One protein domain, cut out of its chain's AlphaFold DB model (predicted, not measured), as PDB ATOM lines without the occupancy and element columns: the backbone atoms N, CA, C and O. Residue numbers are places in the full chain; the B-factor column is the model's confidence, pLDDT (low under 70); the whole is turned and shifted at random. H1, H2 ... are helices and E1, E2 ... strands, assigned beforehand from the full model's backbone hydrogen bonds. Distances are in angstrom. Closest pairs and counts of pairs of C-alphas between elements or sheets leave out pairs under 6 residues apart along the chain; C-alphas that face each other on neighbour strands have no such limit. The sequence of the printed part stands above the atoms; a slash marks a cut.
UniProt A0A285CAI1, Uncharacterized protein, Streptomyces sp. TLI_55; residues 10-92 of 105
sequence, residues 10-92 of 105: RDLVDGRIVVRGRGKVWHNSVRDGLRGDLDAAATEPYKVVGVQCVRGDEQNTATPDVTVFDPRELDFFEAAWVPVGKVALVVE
ATOM      1  N   ARG A  10     315.197 376.359 222.703       52.34
ATOM      2  CA  ARG A  10     316.084 376.510 223.861       52.34
ATOM      3  C   ARG A  10     317.266 375.563 223.712       52.34
ATOM      4  O   ARG A  10     317.052 374.359 223.652       52.34
ATOM      5  N   ASP A  11     318.467 376.118 223.719       60.19
ATOM      6  CA  ASP A  11     319.715 375.363 223.817       60.19
ATOM      7  C   ASP A  11     320.215 375.376 225.258       60.19
ATOM      8  O   ASP A  11     319.900 376.294 226.017       60.19
ATOM      9  N   LEU A  12     321.021 374.385 225.624       51.81
ATOM     10  CA  LEU A  12     321.802 374.369 226.853       51.81
ATOM     11  C   LEU A  12     323.282 374.401 226.462       51.81
ATOM     12  O   LEU A  12     323.793 373.426 225.923       51.81
ATOM     13  N   VAL A  13     323.954 375.523 226.698       57.84
ATOM     14  CA  VAL A  13     325.368 375.729 226.346       57.84
ATOM     15  C   VAL A  13     326.121 376.103 227.616       57.84
ATOM     16  O   VAL A  13     325.750 377.072 228.282       57.84
ATOM     17  N   ASP A  14     327.128 375.316 227.984       51.84
ATOM     18  CA  ASP A  14     327.891 375.418 229.232       51.84
ATOM     19  C   ASP A  14     326.982 375.490 230.477       51.84
ATOM     20  O   ASP A  14     327.161 376.321 231.373       51.84
ATOM     21  N   GLY A  15     325.923 374.671 230.509       43.00
ATOM     22  CA  GLY A  15     324.935 374.659 231.593       43.00
ATOM     23  C   GLY A  15     323.993 375.873 231.633       43.00
ATOM     24  O   GLY A  15     323.227 376.023 232.590       43.00
ATOM     25  N   ARG A  16     324.005 376.748 230.617       42.47
ATOM     26  CA  ARG A  16     323.115 377.917 230.514       42.47
ATOM     27  C   ARG A  16     322.067 377.728 229.428       42.47
ATOM     28  O   ARG A  16     322.389 377.362 228.302       42.47
ATOM     29  N   ILE A  17     320.809 378.037 229.749       50.28
ATOM     30  CA  ILE A  17     319.727 378.013 228.762       50.28
ATOM     31  C   ILE A  17     319.852 379.242 227.856       50.28
ATOM     32  O   ILE A  17     319.659 380.372 228.311       50.28
ATOM     33  N   VAL A  18     320.119 379.027 226.572       61.53
ATOM     34  CA  VAL A  18     320.133 380.068 225.543       61.53
ATOM     35  C   VAL A  18     318.840 379.983 224.743       61.53
ATOM     36  O   VAL A  18     318.497 378.950 224.175       61.53
ATOM     37  N   VAL A  19     318.091 381.083 224.701       52.41
ATOM     38  CA  VAL A  19     316.855 381.166 223.919       52.41
ATOM     39  C   VAL A  19     317.204 381.608 222.502       52.41
ATOM     40  O   VAL A  19     317.620 382.750 222.297       52.41
ATOM     41  N   ARG A  20     316.996 380.735 221.511       62.09
ATOM     42  CA  ARG A  20     317.086 381.134 220.102       62.09
ATOM     43  C   ARG A  20     315.805 381.865 219.705       62.09
ATOM     44  O   ARG A  20     314.686 381.388 219.916       62.09
ATOM     45  N   GLY A  21     315.968 383.047 219.109       58.47
ATOM     46  CA  GLY A  21     314.874 383.721 218.416       58.47
ATOM     47  C   GLY A  21     314.344 382.832 217.289       58.47
ATOM     48  O   GLY A  21     315.095 382.055 216.703       58.47
ATOM     49  N   ARG A  22     313.046 382.926 216.977       60.16
ATOM     50  CA  ARG A  22     312.473 382.173 215.852       60.16
ATOM     51  C   ARG A  22     313.253 382.460 214.567       60.16
ATOM     52  O   ARG A  22     313.512 383.624 214.255       60.16
ATOM     53  N   GLY A  23     313.552 381.406 213.805       63.28
ATOM     54  CA  GLY A  23     314.138 381.537 212.476       63.28
ATOM     55  C   GLY A  23     313.265 382.432 211.598       63.28
ATOM     56  O   GLY A  23     312.077 382.164 211.404       63.28
ATOM     57  N   LYS A  24     313.837 383.530 211.093       74.81
ATOM     58  CA  LYS A  24     313.195 384.357 210.060       74.81
ATOM     59  C   LYS A  24     313.040 383.522 208.782       74.81
ATOM     60  O   LYS A  24     313.810 382.594 208.564       74.81
ATOM     61  N   VAL A  25     312.107 383.891 207.901       78.94
ATOM     62  CA  VAL A  25     311.873 383.179 206.623       78.94
ATOM     63  C   VAL A  25     313.171 382.973 205.832       78.94
ATOM     64  O   VAL A  25     313.422 381.876 205.351       78.94
ATOM     65  N   TRP A  26     314.036 383.991 205.783       83.62
ATOM     66  CA  TRP A  26     315.358 383.892 205.156       83.62
ATOM     67  C   TRP A  26     316.243 382.804 205.787       83.62
ATOM     68  O   TRP A  26     316.819 381.997 205.071       83.62
ATOM     69  N   HIS A  27     316.304 382.752 207.120       83.38
ATOM     70  CA  HIS A  27     317.102 381.768 207.862       83.38
ATOM     71  C   HIS A  27     316.642 380.343 207.560       83.38
ATOM     72  O   HIS A  27     317.453 379.491 207.215       83.38
ATOM     73  N   ASN A  28     315.327 380.111 207.604       85.00
ATOM     74  CA  ASN A  28     314.754 378.806 207.277       85.00
ATOM     75  C   ASN A  28     315.019 378.431 205.816       85.00
ATOM     76  O   ASN A  28     315.389 377.298 205.547       85.00
ATOM     77  N   SER A  29     314.902 379.385 204.885       88.44
ATOM     78  CA  SER A  29     315.183 379.136 203.468       88.44
ATOM     79  C   SER A  29     316.639 378.736 203.224       88.44
ATOM     80  O   SER A  29     316.885 377.832 202.432       88.44
ATOM     81  N   VAL A  30     317.599 379.389 203.888       87.00
ATOM     82  CA  VAL A  30     319.025 379.038 203.778       87.00
ATOM     83  C   VAL A  30     319.288 377.671 204.406       87.00
ATOM     84  O   VAL A  30     319.907 376.822 203.770       87.00
ATOM     85  N   ARG A  31     318.778 377.427 205.619       87.94
ATOM     86  CA  ARG A  31     318.897 376.130 206.302       87.94
ATOM     87  C   ARG A  31     318.337 374.990 205.454       87.94
ATOM     88  O   ARG A  31     318.992 373.965 205.312       87.94
ATOM     89  N   ASP A  32     317.132 375.150 204.917       91.31
ATOM     90  CA  ASP A  32     316.442 374.079 204.197       91.31
ATOM     91  C   ASP A  32     317.129 373.774 202.855       91.31
ATOM     92  O   ASP A  32     317.218 372.605 202.480       91.31
ATOM     93  N   GLY A  33     317.678 374.796 202.184       93.06
ATOM     94  CA  GLY A  33     318.534 374.622 201.006       93.06
ATOM     95  C   GLY A  33     319.819 373.860 201.334       93.06
ATOM     96  O   GLY A  33     320.086 372.829 200.726       93.06
ATOM     97  N   LEU A  34     320.549 374.290 202.371       91.25
ATOM     98  CA  LEU A  34     321.759 373.602 202.839       91.25
ATOM     99  C   LEU A  34     321.481 372.150 203.231       91.25
ATOM    100  O   LEU A  34     322.265 371.266 202.906       91.25
ATOM    101  N   ARG A  35     320.357 371.887 203.908       93.50
ATOM    102  CA  ARG A  35     319.936 370.523 204.233       93.50
ATOM    103  C   ARG A  35     319.738 369.698 202.965       93.50
ATOM    104  O   ARG A  35     320.209 368.571 202.927       93.50
ATOM    105  N   GLY A  36     319.045 370.238 201.961       95.00
ATOM    106  CA  GLY A  36     318.809 369.551 200.690       95.00
ATOM    107  C   GLY A  36     320.102 369.226 199.943       95.00
ATOM    108  O   GLY A  36     320.288 368.091 199.517       95.00
ATOM    109  N   ASP A  37     321.018 370.190 199.853       96.94
ATOM    110  CA  ASP A  37     322.310 369.999 199.186       96.94
ATOM    111  C   ASP A  37     323.185 368.972 199.920       96.94
ATOM    112  O   ASP A  37     323.809 368.118 199.292       96.94
ATOM    113  N   LEU A  38     323.207 369.018 201.258       94.62
ATOM    114  CA  LEU A  38     323.937 368.049 202.077       94.62
ATOM    115  C   LEU A  38     323.331 366.649 201.989       94.62
ATOM    116  O   LEU A  38     324.081 365.683 201.936       94.62
ATOM    117  N   ASP A  39     322.004 366.534 201.962       95.69
ATOM    118  CA  ASP A  39     321.313 365.250 201.808       95.69
ATOM    119  C   ASP A  39     321.608 364.630 200.435       95.69
ATOM    120  O   ASP A  39     321.940 363.452 200.344       95.69
ATOM    121  N   ALA A  40     321.610 365.443 199.373       96.44
ATOM    122  CA  ALA A  40     321.980 365.002 198.029       96.44
ATOM    123  C   ALA A  40     323.461 364.593 197.909       96.44
ATOM    124  O   ALA A  40     323.798 363.721 197.107       96.44
ATOM    125  N   ALA A  41     324.348 365.226 198.681       95.75
ATOM    126  CA  ALA A  41     325.778 364.925 198.698       95.75
ATOM    127  C   ALA A  41     326.163 363.803 199.680       95.75
ATOM    128  O   ALA A  41     327.288 363.302 199.619       95.75
ATOM    129  N   ALA A  42     325.273 363.428 200.602       94.31
ATOM    130  CA  ALA A  42     325.571 362.465 201.647       94.31
ATOM    131  C   ALA A  42     325.854 361.078 201.054       94.31
ATOM    132  O   ALA A  42     325.066 360.515 200.296       94.31
ATOM    133  N   THR A  43     326.986 360.501 201.446       95.25
ATOM    134  CA  THR A  43     327.327 359.111 201.145       95.25
ATOM    135  C   THR A  43     327.039 358.236 202.352       95.25
ATOM    136  O   THR A  43     327.201 358.677 203.490       95.25
ATOM    137  N   GLU A  44     326.691 356.969 202.127       93.69
ATOM    138  CA  GLU A  44     326.548 356.004 203.221       93.69
ATOM    139  C   GLU A  44     327.819 355.972 204.103       93.69
ATOM    140  O   GLU A  44     328.935 356.025 203.574       93.69
ATOM    141  N   PRO A  45     327.679 355.907 205.441       93.69
ATOM    142  CA  PRO A  45     326.437 355.691 206.193       93.69
ATOM    143  C   PRO A  45     325.653 356.976 206.528       93.69
ATOM    144  O   PRO A  45     324.639 356.910 207.215       93.69
ATOM    145  N   TYR A  46     326.135 358.151 206.128       94.62
ATOM    146  CA  TYR A  46     325.717 359.414 206.728       94.62
ATOM    147  C   TYR A  46     324.276 359.808 206.391       94.62
ATOM    148  O   TYR A  46     323.788 359.598 205.280       94.62
ATOM    149  N   LYS A  47     323.604 360.416 207.372       93.44
ATOM    150  CA  LYS A  47     322.258 360.991 207.248       93.44
ATOM    151  C   LYS A  47     322.269 362.450 207.683       93.44
ATOM    152  O   LYS A  47     323.091 362.848 208.510       93.44
ATOM    153  N   VAL A  48     321.340 363.231 207.138       91.50
ATOM    154  CA  VAL A  48     321.221 364.672 207.388       91.50
ATOM    155  C   VAL A  48     319.874 364.977 208.035       91.50
ATOM    156  O   VAL A  48     318.825 364.562 207.548       91.50
ATOM    157  N   VAL A  49     319.884 365.729 209.134       88.19
ATOM    158  CA  VAL A  49     318.675 366.211 209.818       88.19
ATOM    159  C   VAL A  49     318.760 367.715 210.050       88.19
ATOM    160  O   VAL A  49     319.839 368.263 210.261       88.19
ATOM    161  N   GLY A  50     317.616 368.399 209.997       77.00
ATOM    162  CA  GLY A  50     317.508 369.819 210.341       77.00
ATOM    163  C   GLY A  50     316.857 370.001 211.708       77.00
ATOM    164  O   GLY A  50     315.924 369.264 212.016       77.00
ATOM    165  N   VAL A  51     317.323 370.987 212.485       66.25
ATOM    166  CA  VAL A  51     316.820 371.338 213.832       66.25
ATOM    167  C   VAL A  51     316.595 370.100 214.708       66.25
ATOM    168  O   VAL A  51     315.465 369.761 215.056       66.25
ATOM    169  N   GLN A  52     317.684 369.422 215.059       62.88
ATOM    170  CA  GLN A  52     317.667 368.280 215.971       62.88
ATOM    171  C   GLN A  52     318.623 368.557 217.127       62.88
ATOM    172  O   GLN A  52     319.726 369.055 216.913       62.88
ATOM    173  N   CYS A  53     318.208 368.226 218.349       64.44
ATOM    174  CA  CYS A  53     319.087 368.325 219.507       64.44
ATOM    175  C   CYS A  53     320.270 367.358 219.353       64.44
ATOM    176  O   CYS A  53     320.091 366.153 219.148       64.44
ATOM    177  N   VAL A  54     321.477 367.893 219.502       63.47
ATOM    178  CA  VAL A  54     322.726 367.147 219.642       63.47
ATOM    179  C   VAL A  54     323.162 367.260 221.095       63.47
ATOM    180  O   VAL A  54     323.310 368.367 221.618       63.47
ATOM    181  N   ARG A  55     323.382 366.118 221.751       72.94
ATOM    182  CA  ARG A  55     323.851 366.080 223.142       72.94
ATOM    183  C   ARG A  55     325.350 365.804 223.173       72.94
ATOM    184  O   ARG A  55     325.791 364.730 222.756       72.94
ATOM    185  N   GLY A  56     326.110 366.784 223.657       60.94
ATOM    186  CA  GLY A  56     327.534 366.652 223.963       60.94
ATOM    187  C   GLY A  56     327.746 365.942 225.296       60.94
ATOM    188  O   GLY A  56     328.411 364.913 225.354       60.94
ATOM    189  N   ASP A  57     327.104 366.454 226.344       63.00
ATOM    190  CA  ASP A  57     327.087 365.887 227.694       63.00
ATOM    191  C   ASP A  57     325.759 366.248 228.401       63.00
ATOM    192  O   ASP A  57     324.792 366.671 227.766       63.00
ATOM    193  N   GLU A  58     325.637 366.022 229.711       62.81
ATOM    194  CA  GLU A  58     324.402 366.355 230.443       62.81
ATOM    195  C   GLU A  58     324.117 367.858 230.553       62.81
ATOM    196  O   GLU A  58     322.990 368.249 230.852       62.81
ATOM    197  N   GLN A  59     325.124 368.686 230.307       57.53
ATOM    198  CA  GLN A  59     325.134 370.132 230.499       57.53
ATOM    199  C   GLN A  59     325.258 370.893 229.168       57.53
ATOM    200  O   GLN A  59     325.140 372.119 229.165       57.53
ATOM    201  N   ASN A  60     325.443 370.179 228.055       58.38
ATOM    202  CA  ASN A  60     325.648 370.715 226.717       58.38
ATOM    203  C   ASN A  60     324.733 370.018 225.706       58.38
ATOM    204  O   ASN A  60     325.060 368.962 225.155       58.38
ATOM    205  N   THR A  61     323.595 370.652 225.430       64.38
ATOM    206  CA  THR A  61     322.689 370.284 224.340       64.38
ATOM    207  C   THR A  61     322.587 371.462 223.383       64.38
ATOM    208  O   THR A  61     322.018 372.501 223.720       64.38
ATOM    209  N   ALA A  62     323.118 371.290 222.179       69.50
ATOM    210  CA  ALA A  62     322.971 372.262 221.105       69.50
ATOM    211  C   ALA A  62     321.820 371.842 220.188       69.50
ATOM    212  O   ALA A  62     321.590 370.649 219.991       69.50
ATOM    213  N   THR A  63     321.145 372.807 219.567       79.06
ATOM    214  CA  THR A  63     320.199 372.551 218.474       79.06
ATOM    215  C   THR A  63     320.743 373.166 217.187       79.06
ATOM    216  O   THR A  63     320.366 374.294 216.851       79.06
ATOM    217  N   PRO A  64     321.646 372.469 216.467       78.19
ATOM    218  CA  PRO A  64     322.150 372.961 215.198       78.19
ATOM    219  C   PRO A  64     321.051 373.123 214.154       78.19
ATOM    220  O   PRO A  64     320.084 372.354 214.114       78.19
ATOM    221  N   ASP A  65     321.226 374.093 213.261       83.88
ATOM    222  CA  ASP A  65     320.344 374.301 212.119       83.88
ATOM    223  C   ASP A  65     320.354 373.073 211.195       83.88
ATOM    224  O   ASP A  65     319.283 372.633 210.758       83.88
ATOM    225  N   VAL A  66     321.530 372.474 210.955       88.25
ATOM    226  CA  VAL A  66     321.687 371.185 210.254       88.25
ATOM    227  C   VAL A  66     322.737 370.315 210.949       88.25
ATOM    228  O   VAL A  66     323.795 370.799 211.344       88.25
ATOM    229  N   THR A  67     322.458 369.017 211.075       90.69
ATOM    230  CA  THR A  67     323.380 368.000 211.602       90.69
ATOM    231  C   THR A  67     323.535 366.865 210.595       90.69
ATOM    232  O   THR A  67     322.540 366.328 210.109       90.69
ATOM    233  N   VAL A  68     324.777 366.471 210.321       91.38
ATOM    234  CA  VAL A  68     325.127 365.246 209.592       91.38
ATOM    235  C   VAL A  68     325.702 364.250 210.586       91.38
ATOM    236  O   VAL A  68     326.598 364.596 211.361       91.38
ATOM    237  N   PHE A  69     325.205 363.019 210.579       92.81
ATOM    238  CA  PHE A  69     325.598 362.009 211.556       92.81
ATOM    239  C   PHE A  69     325.624 360.602 210.963       92.81
ATOM    240  O   PHE A  69     325.010 360.326 209.932       92.81
ATOM    241  N   ASP A  70     326.363 359.719 211.625       94.19
ATOM    242  CA  ASP A  70     326.377 358.287 211.369       94.19
ATOM    243  C   ASP A  70     325.236 357.616 212.155       94.19
ATOM    244  O   ASP A  70     325.255 357.612 213.388       94.19
ATOM    245  N   PRO A  71     324.230 357.054 211.475       92.69
ATOM    246  CA  PRO A  71     323.078 356.437 212.112       92.69
ATOM    247  C   PRO A  71     323.334 355.006 212.589       92.69
ATOM    248  O   PRO A  71     322.460 354.405 213.214       92.69
ATOM    249  N   ARG A  72     324.474 354.399 212.245       93.50
ATOM    250  CA  ARG A  72     324.730 352.999 212.587       93.50
ATOM    251  C   ARG A  72     324.708 352.836 214.097       93.50
ATOM    252  O   ARG A  72     325.268 353.661 214.816       93.50
ATOM    253  N   GLU A  73     324.089 351.756 214.562       90.19
ATOM    254  CA  GLU A  73     323.948 351.441 215.993       90.19
ATOM    255  C   GLU A  73     323.152 352.496 216.788       90.19
ATOM    256  O   GLU A  73     323.173 352.475 218.017       90.19
ATOM    257  N   LEU A  74     322.456 353.420 216.111       88.19
ATOM    258  CA  LEU A  74     321.491 354.319 216.731       88.19
ATOM    259  C   LEU A  74     320.090 353.721 216.588       88.19
ATOM    260  O   LEU A  74     319.643 353.422 215.480       88.19
ATOM    261  N   ASP A  75     319.386 353.576 217.708       85.62
ATOM    262  CA  ASP A  75     317.963 353.255 217.680       85.62
ATOM    263  C   ASP A  75     317.160 354.532 217.420       85.62
ATOM    264  O   ASP A  75     317.021 355.388 218.291       85.62
ATOM    265  N   PHE A  76     316.638 354.673 216.205       77.31
ATOM    266  CA  PHE A  76     315.867 355.845 215.796       77.31
ATOM    267  C   PHE A  76     314.526 356.002 216.512       77.31
ATOM    268  O   PHE A  76     313.980 357.106 216.509       77.31
ATOM    269  N   PHE A  77     313.974 354.929 217.077       79.81
ATOM    270  CA  PHE A  77     312.687 354.990 217.767       79.81
ATOM    271  C   PHE A  77     312.848 355.470 219.209       79.81
ATOM    272  O   PHE A  77     311.976 356.169 219.720       79.81
ATOM    273  N   GLU A  78     313.993 355.173 219.825       79.25
ATOM    274  CA  GLU A  78     314.278 355.513 221.222       79.25
ATOM    275  C   GLU A  78     315.185 356.749 221.373       79.25
ATOM    276  O   GLU A  78     315.191 357.409 222.416       79.25
ATOM    277  N   ALA A  79     315.968 357.103 220.346       78.50
ATOM    278  CA  ALA A  79     316.917 358.208 220.426       78.50
ATOM    279  C   ALA A  79     316.224 359.581 220.432       78.50
ATOM    280  O   ALA A  79     315.825 360.119 219.401       78.50
ATOM    281  N   ALA A  80     316.182 360.210 221.607       74.31
ATOM    282  CA  ALA A  80     315.692 361.580 221.768       74.31
ATOM    283  C   ALA A  80     316.662 362.666 221.240       74.31
ATOM    284  O   ALA A  80     316.260 363.816 221.070       74.31
ATOM    285  N   TRP A  81     317.933 362.332 220.989       81.81
ATOM    286  CA  TRP A  81     318.965 363.234 220.455       81.81
ATOM    287  C   TRP A  81     320.034 362.452 219.687       81.81
ATOM    288  O   TRP A  81     320.208 361.250 219.896       81.81
ATOM    289  N   VAL A  82     320.804 363.147 218.844       84.19
ATOM    290  CA  VAL A  82     322.000 362.560 218.219       84.19
ATOM    291  C   VAL A  82     323.176 362.652 219.203       84.19
ATOM    292  O   VAL A  82     323.484 363.754 219.674       84.19
ATOM    293  N   PRO A  83     323.848 361.538 219.550       85.19
ATOM    294  CA  PRO A  83     325.058 361.579 220.368       85.19
ATOM    295  C   PRO A  83     326.201 362.272 219.620       85.19
ATOM    296  O   PRO A  83     326.443 361.957 218.456       85.19
ATOM    297  N   VAL A  84     326.964 363.143 220.286       83.88
ATOM    298  CA  VAL A  84     328.076 363.877 219.644       83.88
ATOM    299  C   VAL A  84     329.102 362.967 218.958       83.88
ATOM    300  O   VAL A  84     329.575 363.290 217.877       83.88
ATOM    301  N   GLY A  85     329.386 361.782 219.511       85.81
ATOM    302  CA  GLY A  85     330.311 360.816 218.903       85.81
ATOM    303  C   GLY A  85     329.830 360.221 217.572       85.81
ATOM    304  O   GLY A  85     330.619 359.613 216.857       85.81
ATOM    305  N   LYS A  86     328.547 360.390 217.236       89.12
ATOM    306  CA  LYS A  86     327.958 360.001 215.949       89.12
ATOM    307  C   LYS A  86     327.879 361.189 214.978       89.12
ATOM    308  O   LYS A  86     327.578 360.980 213.809       89.12
ATOM    309  N   VAL A  87     328.139 362.421 215.422       89.75
ATOM    310  CA  VAL A  87     328.062 363.628 214.587       89.75
ATOM    311  C   VAL A  87     329.322 363.773 213.735       89.75
ATOM    312  O   VAL A  87     330.435 363.785 214.249       89.75
ATOM    313  N   ALA A  88     329.133 363.920 212.425       89.69
ATOM    314  CA  ALA A  88     330.203 364.157 211.459       89.69
ATOM    315  C   ALA A  88     330.344 365.645 211.096       89.69
ATOM    316  O   ALA A  88     331.449 366.116 210.839       89.69
ATOM    317  N   LEU A  89     329.231 366.388 211.076       86.56
ATOM    318  CA  LEU A  89     329.200 367.819 210.768       86.56
ATOM    319  C   LEU A  89     328.006 368.489 211.456       86.56
ATOM    320  O   LEU A  89     326.903 367.945 211.469       86.56
ATOM    321  N   VAL A  90     328.217 369.707 211.950       86.81
ATOM    322  CA  VAL A  90     327.152 370.638 212.341       86.81
ATOM    323  C   VAL A  90     327.273 371.911 211.517       86.81
ATOM    324  O   VAL A  90     328.379 372.388 211.261       86.81
ATOM    325  N   VAL A  91     326.141 372.464 211.094       83.69
ATOM    326  CA  VAL A  91     326.078 373.726 210.355       83.69
ATOM    327  C   VAL A  91     325.146 374.674 211.081       83.69
ATOM    328  O   VAL A  91     324.036 374.289 211.442       83.69
ATOM    329  N   GLU A  92     325.598 375.918 211.234       83.50
ATOM    330  CA  GLU A  92     324.809 377.002 211.807       83.50
ATOM    331  C   GLU A  92     324.675 378.159 210.830       83.50
ATOM    332  O   GLU A  92     325.660 378.701 210.321       83.50
TER     333      GLU A  92
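AT A GLANCE: This is residues 10 to 92 of the 105 residues of an uncharacterized protein of Streptomyces sp. TLI_55 (UniProt A0A285CAI1). A small three-stranded sheet, E3 - E4 - E5, has one long helix, H1, over one face in two layers, while a separate hairpin, E1 and E2, sits away from it. The 83 printed residues, under half in named elements, run E1 E2 H1 E3 E4 E5, class mixed. The whole is compact, radius of gyration of the C-alphas 13.1 A, spanning 35 by 32 by 20 A.

IN THESE COORDINATES: E3 is residues 47 to 50, E4 66 to 69 and E5 87 to 91, ending at C-alpha 91 (326.078, 373.726, 210.355). H1, residues 25 to 41, is 24.3 A long. E1, residues 10 to 13, begins at (316.084, 376.510, 223.861); E2 is 16 to 20.

HOW THE PARTS SIT: E3, E4 and E5 form a meander, each strand the antiparallel neighbour of the one before: N 49 and O 67 are 2.9 A apart, N 68 and O 89 2.8 A. H1 is on this sheet at a height of 8.0 A, over E3 and E4, along the strands; the C-alphas of Asp 39 and Val 48, its closest to E3, are 5.6 A apart. Every O i to N i+4 pair in H1 is within hydrogen-bond range. In the antiparallel hairpin E1 and E2, N 11 and O 18 are 2.9 A apart; both strands are apart from E3, E4 and E5.

THE WHOLE: The farthest C-alphas, Trp 26 and Glu 73, are 35.3 A apart. The printed part has no cut. Links E3 to E4 and E4 to E5 are long. Residues 10 to 23, 51 to 54 and 56 to 62 have pLDDT under 70.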